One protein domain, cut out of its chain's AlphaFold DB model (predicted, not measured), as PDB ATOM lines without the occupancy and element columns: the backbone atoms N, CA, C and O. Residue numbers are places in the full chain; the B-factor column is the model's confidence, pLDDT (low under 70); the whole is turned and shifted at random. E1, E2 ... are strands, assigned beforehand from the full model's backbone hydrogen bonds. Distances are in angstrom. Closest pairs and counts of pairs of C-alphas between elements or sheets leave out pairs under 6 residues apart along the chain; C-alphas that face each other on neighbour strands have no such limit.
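Overview. This is residues 107 to 133 and 147 to 180 of the 186 residues of an uncharacterized protein of Ensete ventricosum (UniProt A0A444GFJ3). There is little regular structure: two separate two-stranded antiparallel ribbons, hairpin E3 and E4 and pair E1 and E2, with a long unnamed stretch, residues 107 to 124, before E1. The printed part has 61 residues, no named helix and strands E1, E2, E3, E4 in chain order; the class is all strand, with 22 residues in named elements, under half. It is only just loose, close to compact, with a radius of gyration of the C-alphas of 12.9 A, and only just elongated, spanning 47 by 23 by 22 A.

Arrangement. E3, residues 161 to 166, and E4, residues 172 to 177, are antiparallel at 153 degrees; N 163 and O 175 are 3.0 A apart. E1, residues 125 to 129, and E2, residues 148 to 152, are antiparallel at 154 degrees; N 127 and O 150 are 2.8 A apart. Both N and O pairs are within hydrogen-bond range. The closest C-alphas of E1 and E3, Leu 125 and Leu 164, are 7.9 A apart. E2 and E3 are apart.

Along the chain. E3 measures 17.0 A, E4 16.5 A. C-alpha 125 begins E1 at (93.545, 112.742, 70.842); C-alpha 177 ends E4 at (89.444, 95.151, 75.081).

Size, cuts and confidence. Across the cut, residues 134 to 146, C-alphas 133 and 147 are 12.8 A apart. pLDDT is under 70 at 107, 131 to 133, 157 to 158 and 179 to 180.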
ATOM      1  N   MET A 107      92.494 112.686  83.470       69.19
ATOM      2  CA  MET A 107      93.669 112.639  82.606       69.19
ATOM      3  C   MET A 107      94.415 113.972  82.679       69.19
ATOM      4  O   MET A 107      93.798 115.039  82.666       69.19
ATOM      5  N   ILE A 108      95.743 113.910  82.760       76.88
ATOM      6  CA  ILE A 108      96.606 115.081  82.588       76.88
ATOM      7  C   ILE A 108      96.848 115.223  81.081       76.88
ATOM      8  O   ILE A 108      97.324 114.257  80.478       76.88
ATOM      9  N   PRO A 109      96.523 116.371  80.457       82.88
ATOM     10  CA  PRO A 109      96.781 116.560  79.036       82.88
ATOM     11  C   PRO A 109      98.278 116.407  78.759       82.88
ATOM     12  O   PRO A 109      99.113 116.970  79.471       82.88
ATOM     13  N   ARG A 110      98.607 115.627  77.730       89.44
ATOM     14  CA  ARG A 110      99.972 115.449  77.228       89.44
ATOM     15  C   ARG A 110     100.028 115.951  75.793       89.44
ATOM     16  O   ARG A 110      99.071 115.770  75.048       89.44
ATOM     17  N   MET A 111     101.143 116.577  75.443       92.56
ATOM     18  CA  MET A 111     101.442 117.032  74.090       92.56
ATOM     19  C   MET A 111     102.635 116.236  73.576       92.56
ATOM     20  O   MET A 111     103.528 115.904  74.357       92.56
ATOM     21  N   GLY A 112     102.635 115.951  72.283       93.94
ATOM     22  CA  GLY A 112     103.688 115.224  71.592       93.94
ATOM     23  C   GLY A 112     103.670 115.580  70.114       93.94
ATOM     24  O   GLY A 112     102.712 116.190  69.633       93.94
ATOM     25  N   THR A 113     104.738 115.224  69.416       93.69
ATOM     26  CA  THR A 113     104.889 115.470  67.976       93.69
ATOM     27  C   THR A 113     104.996 114.177  67.176       93.69
ATOM     28  O   THR A 113     105.004 114.236  65.951       93.69
ATOM     29  N   ALA A 114     105.066 113.024  67.846       94.12
ATOM     30  CA  ALA A 114     105.193 111.719  67.215       94.12
ATOM     31  C   ALA A 114     104.167 110.715  67.761       94.12
ATOM     32  O   ALA A 114     103.611 110.895  68.849       94.12
ATOM     33  N   GLY A 115     103.920 109.636  67.011       94.38
ATOM     34  CA  GLY A 115     103.022 108.568  67.448       94.38
ATOM     35  C   GLY A 115     103.482 107.943  68.763       94.38
ATOM     36  O   GLY A 115     102.661 107.759  69.654       94.38
ATOM     37  N   SER A 116     104.790 107.728  68.944       95.88
ATOM     38  CA  SER A 116     105.377 107.166  70.171       95.88
ATOM     39  C   SER A 116     105.142 107.998  71.442       95.88
ATOM     40  O   SER A 116     105.214 107.456  72.548       95.88
ATOM     41  N   ASP A 117     104.803 109.286  71.317       95.94
ATOM     42  CA  ASP A 117     104.469 110.143  72.461       95.94
ATOM     43  C   ASP A 117     103.073 109.845  73.036       95.94
ATOM     44  O   ASP A 117     102.778 110.216  74.184       95.94
ATOM     45  N   VAL A 118     102.203 109.196  72.248       96.00
ATOM     46  CA  VAL A 118     100.809 108.921  72.608       96.00
ATOM     47  C   VAL A 118     100.765 107.868  73.722       96.00
ATOM     48  O   VAL A 118     101.115 106.707  73.499       96.00
ATOM     49  N   PRO A 119     100.320 108.233  74.941       94.56
ATOM     50  CA  PRO A 119     100.272 107.297  76.059       94.56
ATOM     51  C   PRO A 119      99.321 106.127  75.805       94.56
ATOM     52  O   PRO A 119      98.293 106.284  75.144       94.56
ATOM     53  N   ILE A 120      99.616 104.990  76.436       92.88
ATOM     54  CA  ILE A 120      98.677 103.870  76.561       92.88
ATOM     55  C   ILE A 120      97.374 104.364  77.209       92.88
ATOM     56  O   ILE A 120      97.398 105.233  78.084       92.88
ATOM     57  N   GLU A 121      96.246 103.801  76.773       90.88
ATOM     58  CA  GLU A 121      94.898 104.133  77.250       90.88
ATOM     59  C   GLU A 121      94.418 105.570  76.936       90.88
ATOM     60  O   GLU A 121      93.482 106.066  77.570       90.88
ATOM     61  N   THR A 122      94.965 106.240  75.916       92.38
ATOM     62  CA  THR A 122      94.523 107.588  75.514       92.38
ATOM     63  C   THR A 122      93.060 107.582  75.047       92.38
ATOM     64  O   THR A 122      92.712 106.985  74.029       92.38
ATOM     65  N   GLN A 123      92.182 108.271  75.788       91.62
ATOM     66  CA  GLN A 123      90.727 108.305  75.537       91.62
ATOM     67  C   GLN A 123      90.278 109.417  74.574       91.62
ATOM     68  O   GLN A 123      89.117 109.469  74.175       91.62
ATOM     69  N   MET A 124      91.175 110.340  74.233       93.19
ATOM     70  CA  MET A 124      90.921 111.450  73.318       93.19
ATOM     71  C   MET A 124      92.257 111.971  72.794       93.19
ATOM     72  O   MET A 124      93.153 112.239  73.592       93.19
ATOM     73  N   LEU A 125      92.368 112.155  71.480       94.62
ATOM     74  CA  LEU A 125      93.545 112.742  70.842       94.62
ATOM     75  C   LEU A 125      93.103 113.883  69.919       94.62
ATOM     76  O   LEU A 125      92.260 113.685  69.046       94.62
ATOM     77  N   LEU A 126      93.664 115.075  70.122       95.12
ATOM     78  CA  LEU A 126      93.481 116.221  69.235       95.12
ATOM     79  C   LEU A 126      94.760 116.400  68.417       95.12
ATOM     80  O   LEU A 126      95.801 116.735  68.975       95.12
ATOM     81  N   LEU A 127      94.677 116.154  67.114       93.69
ATOM     82  CA  LEU A 127      95.787 116.305  66.184       93.69
ATOM     83  C   LEU A 127      95.717 117.683  65.531       93.69
ATOM     84  O   LEU A 127      94.707 118.028  64.921       93.69
ATOM     85  N   GLU A 128      96.796 118.448  65.639       92.69
ATOM     86  CA  GLU A 128      97.003 119.654  64.843       92.69
ATOM     87  C   GLU A 128      97.607 119.256  63.495       92.69
ATOM     88  O   GLU A 128      98.734 118.769  63.435       92.69
ATOM     89  N   ALA A 129      96.852 119.440  62.417       88.00
ATOM     90  CA  ALA A 129      97.324 119.223  61.062       88.00
ATOM     91  C   ALA A 129      97.736 120.568  60.456       88.00
ATOM     92  O   ALA A 129      96.924 121.490  60.324       88.00
ATOM     93  N   ARG A 130      99.018 120.669  60.101       83.81
ATOM     94  CA  ARG A 130      99.577 121.781  59.330       83.81
ATOM     95  C   ARG A 130      99.900 121.279  57.933       83.81
ATOM     96  O   ARG A 130     100.408 120.171  57.779       83.81
ATOM     97  N   GLN A 131      99.592 122.083  56.929       66.31
ATOM     98  CA  GLN A 131     100.032 121.825  55.570       66.31
ATOM     99  C   GLN A 131     101.470 122.342  55.448       66.31
ATOM    100  O   GLN A 131     101.681 123.539  55.290       66.31
ATOM    101  N   ASP A 132     102.461 121.462  55.609       60.50
ATOM    102  CA  ASP A 132     103.855 121.822  55.335       60.50
ATOM    103  C   ASP A 132     104.110 121.720  53.825       60.50
ATOM    104  O   ASP A 132     104.141 120.636  53.237       60.50
ATOM    105  N   GLU A 133     104.287 122.881  53.199       56.50
ATOM    106  CA  GLU A 133     104.824 123.038  51.850       56.50
ATOM    107  C   GLU A 133     106.282 122.553  51.830       56.50
ATOM    108  O   GLU A 133     107.201 123.263  52.241       56.50
ATOM    109  N   ALA A 147      96.321 126.181  60.544       83.44
ATOM    110  CA  ALA A 147      96.255 124.851  61.134       83.44
ATOM    111  C   ALA A 147      94.790 124.442  61.342       83.44
ATOM    112  O   ALA A 147      93.975 125.230  61.839       83.44
ATOM    113  N   PHE A 148      94.458 123.201  60.996       89.88
ATOM    114  CA  PHE A 148      93.163 122.615  61.312       89.88
ATOM    115  C   PHE A 148      93.337 121.469  62.299       89.88
ATOM    116  O   PHE A 148      94.384 120.829  62.371       89.88
ATOM    117  N   TYR A 149      92.301 121.218  63.095       92.44
ATOM    118  CA  TYR A 149      92.361 120.227  64.161       92.44
ATOM    119  C   TYR A 149      91.465 119.037  63.843       92.44
ATOM    120  O   TYR A 149      90.295 119.202  63.489       92.44
ATOM    121  N   ILE A 150      92.003 117.832  64.014       94.44
ATOM    122  CA  ILE A 150      91.272 116.573  63.892       94.44
ATOM    123  C   ILE A 150      91.120 115.974  65.287       94.44
ATOM    124  O   ILE A 150      92.098 115.782  66.005       94.44
ATOM    125  N   LEU A 151      89.885 115.657  65.670       95.00
ATOM    126  CA  LEU A 151      89.582 115.004  66.938       95.00
ATOM    127  C   LEU A 151      89.372 113.503  66.726       95.00
ATOM    128  O   LEU A 151      88.412 113.092  66.075       95.00
ATOM    129  N   PHE A 152      90.223 112.690  67.345       94.50
ATOM    130  CA  PHE A 152      90.025 111.252  67.463       94.50
ATOM    131  C   PHE A 152      89.372 110.938  68.810       94.50
ATOM    132  O   PHE A 152      89.935 111.192  69.878       94.50
ATOM    133  N   LEU A 153      88.173 110.362  68.743       92.94
ATOM    134  CA  LEU A 153      87.445 109.833  69.890       92.94
ATOM    135  C   LEU A 153      87.269 108.325  69.684       92.94
ATOM    136  O   LEU A 153      86.396 107.930  68.907       92.94
ATOM    137  N   PRO A 154      88.092 107.477  70.326       88.06
ATOM    138  CA  PRO A 154      87.860 106.042  70.325       88.06
ATOM    139  C   PRO A 154      86.523 105.766  71.024       88.06
ATOM    140  O   PRO A 154      86.401 105.865  72.239       88.06
ATOM    141  N   VAL A 155      85.497 105.428  70.243       82.00
ATOM    142  CA  VAL A 155      84.163 105.067  70.741       82.00
ATOM    143  C   VAL A 155      83.860 103.647  70.289       82.00
ATOM    144  O   VAL A 155      84.101 103.300  69.133       82.00
ATOM    145  N   LEU A 156      83.328 102.824  71.188       72.88
ATOM    146  CA  LEU A 156      82.801 101.505  70.853       72.88
ATOM    147  C   LEU A 156      81.315 101.426  71.180       72.88
ATOM    148  O   LEU A 156      80.817 102.114  72.070       72.88
ATOM    149  N   ASP A 157      80.637 100.553  70.443       63.66
ATOM    150  CA  ASP A 157      79.261 100.142  70.696       63.66
ATOM    151  C   ASP A 157      79.281  98.728  71.308       63.66
ATOM    152  O   ASP A 157      79.862  97.802  70.733       63.66
ATOM    153  N   GLY A 158      78.684  98.555  72.492       68.06
ATOM    154  CA  GLY A 158      78.589  97.267  73.193       68.06
ATOM    155  C   GLY A 158      79.599  97.038  74.332       68.06
ATOM    156  O   GLY A 158      79.935  97.946  75.083       68.06
ATOM    157  N   ASP A 159      80.033  95.784  74.506       72.06
ATOM    158  CA  ASP A 159      80.744  95.284  75.706       72.06
ATOM    159  C   ASP A 159      82.260  95.591  75.750       72.06
ATOM    160  O   ASP A 159      82.958  95.130  76.656       72.06
ATOM    161  N   TYR A 160      82.795  96.315  74.770       78.75
ATOM    162  CA  TYR A 160      84.233  96.530  74.625       78.75
ATOM    163  C   TYR A 160      84.647  97.935  75.069       78.75
ATOM    164  O   TYR A 160      83.906  98.902  74.897       78.75
ATOM    165  N   ARG A 161      85.864  98.056  75.602       83.69
ATOM    166  CA  ARG A 161      86.553  99.334  75.807       83.69
ATOM    167  C   ARG A 161      87.502  99.592  74.653       83.69
ATOM    168  O   ARG A 161      88.151  98.655  74.193       83.69
ATOM    169  N   SER A 162      87.583 100.841  74.209       90.00
ATOM    170  CA  SER A 162      88.594 101.278  73.253       90.00
ATOM    171  C   SER A 162      89.516 102.320  73.851       90.00
ATOM    172  O   SER A 162      89.154 103.061  74.764       90.00
ATOM    173  N   SER A 163      90.722 102.378  73.311       93.06
ATOM    174  CA  SER A 163      91.658 103.460  73.564       93.06
ATOM    175  C   SER A 163      92.615 103.628  72.390       93.06
ATOM    176  O   SER A 163      92.612 102.830  71.452       93.06
ATOM    177  N   LEU A 164      93.400 104.697  72.433       95.56
ATOM    178  CA  LEU A 164      94.519 104.929  71.534       95.56
ATOM    179  C   LEU A 164      95.832 104.742  72.291       95.56
ATOM    180  O   LEU A 164      95.901 105.007  73.494       95.56
ATOM    181  N   GLN A 165      96.873 104.342  71.574       95.94
ATOM    182  CA  GLN A 165      98.244 104.349  72.072       95.94
ATOM    183  C   GLN A 165      99.234 104.539  70.923       95.94
ATOM    184  O   GLN A 165      98.893 104.333  69.762       95.94
ATOM    185  N   GLY A 166     100.446 104.955  71.254       96.69
ATOM    186  CA  GLY A 166     101.574 104.995  70.335       96.69
ATOM    187  C   GLY A 166     102.408 103.726  70.380       96.69
ATOM    188  O   GLY A 166     102.391 103.007  71.383       96.69
ATOM    189  N   ASN A 167     103.213 103.499  69.345       96.88
ATOM    190  CA  ASN A 167     104.243 102.463  69.352       96.88
ATOM    191  C   ASN A 167     105.633 103.012  68.983       96.88
ATOM    192  O   ASN A 167     105.797 104.186  68.662       96.88
ATOM    193  N   SER A 168     106.659 102.158  69.050       96.50
ATOM    194  CA  SER A 168     108.054 102.532  68.759       96.50
ATOM    195  C   SER A 168     108.328 102.879  67.293       96.50
ATOM    196  O   SER A 168     109.423 103.337  66.983       96.50
ATOM    197  N   SER A 169     107.372 102.616  66.403       97.44
ATOM    198  CA  SER A 169     107.438 102.928  64.973       97.44
ATOM    199  C   SER A 169     106.688 104.223  64.630       97.44
ATOM    200  O   SER A 169     106.457 104.490  63.456       97.44
ATOM    201  N   ASP A 170     106.296 105.008  65.641       95.81
ATOM    202  CA  ASP A 170     105.488 106.228  65.516       95.81
ATOM    203  C   ASP A 170     104.107 106.022  64.881       95.81
ATOM    204  O   ASP A 170     103.492 106.957  64.367       95.81
ATOM    205  N   GLU A 171     103.569 104.809  64.976       96.12
ATOM    206  CA  GLU A 171     102.218 104.515  64.522       96.12
ATOM    207  C   GLU A 171     101.217 104.751  65.656       96.12
ATOM    208  O   GLU A 171     101.485 104.495  66.834       96.12
ATOM    209  N   LEU A 172     100.035 105.240  65.281       96.19
ATOM    210  CA  LEU A 172      98.893 105.329  66.179       96.19
ATOM    211  C   LEU A 172      98.131 104.003  66.149       96.19
ATOM    212  O   LEU A 172      97.604 103.596  65.114       96.19
ATOM    213  N   GLU A 173      98.027 103.357  67.299       96.44
ATOM    214  CA  GLU A 173      97.327 102.094  67.476       96.44
ATOM    215  C   GLU A 173      95.942 102.317  68.095       96.44
ATOM    216  O   GLU A 173      95.746 103.164  68.970       96.44
ATOM    217  N   PHE A 174      94.970 101.519  67.645       94.19
ATOM    218  CA  PHE A 174      93.623 101.462  68.207       94.19
ATOM    219  C   PHE A 174      93.449 100.167  69.001       94.19
ATOM    220  O   PHE A 174      93.415  99.073  68.433       94.19
ATOM    221  N   CYS A 175      93.324 100.292  70.317       91.75
ATOM    222  CA  CYS A 175      93.191  99.165  71.228       91.75
ATOM    223  C   CYS A 175      91.718  98.868  71.497       91.75
ATOM    224  O   CYS A 175      90.931  99.786  71.723       91.75
ATOM    225  N   ILE A 176      91.354  97.583  71.515       89.75
ATOM    226  CA  ILE A 176      90.004  97.101  71.826       89.75
ATOM    227  C   ILE A 176      90.106  95.978  72.858       89.75
ATOM    228  O   ILE A 176      90.761  94.966  72.619       89.75
ATOM    229  N   GLU A 177      89.399  96.110  73.976       83.75
ATOM    230  CA  GLU A 177      89.444  95.151  75.081       83.75
ATOM    231  C   GLU A 177      88.042  94.735  75.525       83.75
ATOM    232  O   GLU A 177      87.164  95.568  75.732       83.75
ATOM    233  N   SER A 178      87.812  93.430  75.708       79.62
ATOM    234  CA  SER A 178      86.491  92.883  76.075       79.62
ATOM    235  C   SER A 178      86.238  92.778  77.584       79.62
ATOM    236  O   SER A 178      85.187  92.291  78.002       79.62
ATOM    237  N   GLY A 179      87.213  93.146  78.425       65.19
ATOM    238  CA  GLY A 179      87.132  93.030  79.887       65.19
ATOM    239  C   GLY A 179      86.939  91.601  80.433       65.19
ATOM    240  O   GLY A 179      86.824  91.426  81.645       65.19
ATOM    241  N   ARG A 180      86.896  90.567  79.579       57.22
ATOM    242  CA  ARG A 180      86.816  89.161  79.989       57.22
ATOM    243  C   ARG A 180      88.221  88.576  80.065       57.22
ATOM    244  O   ARG A 180      88.784  88.176  79.051       57.22
TER     245      ARG A 180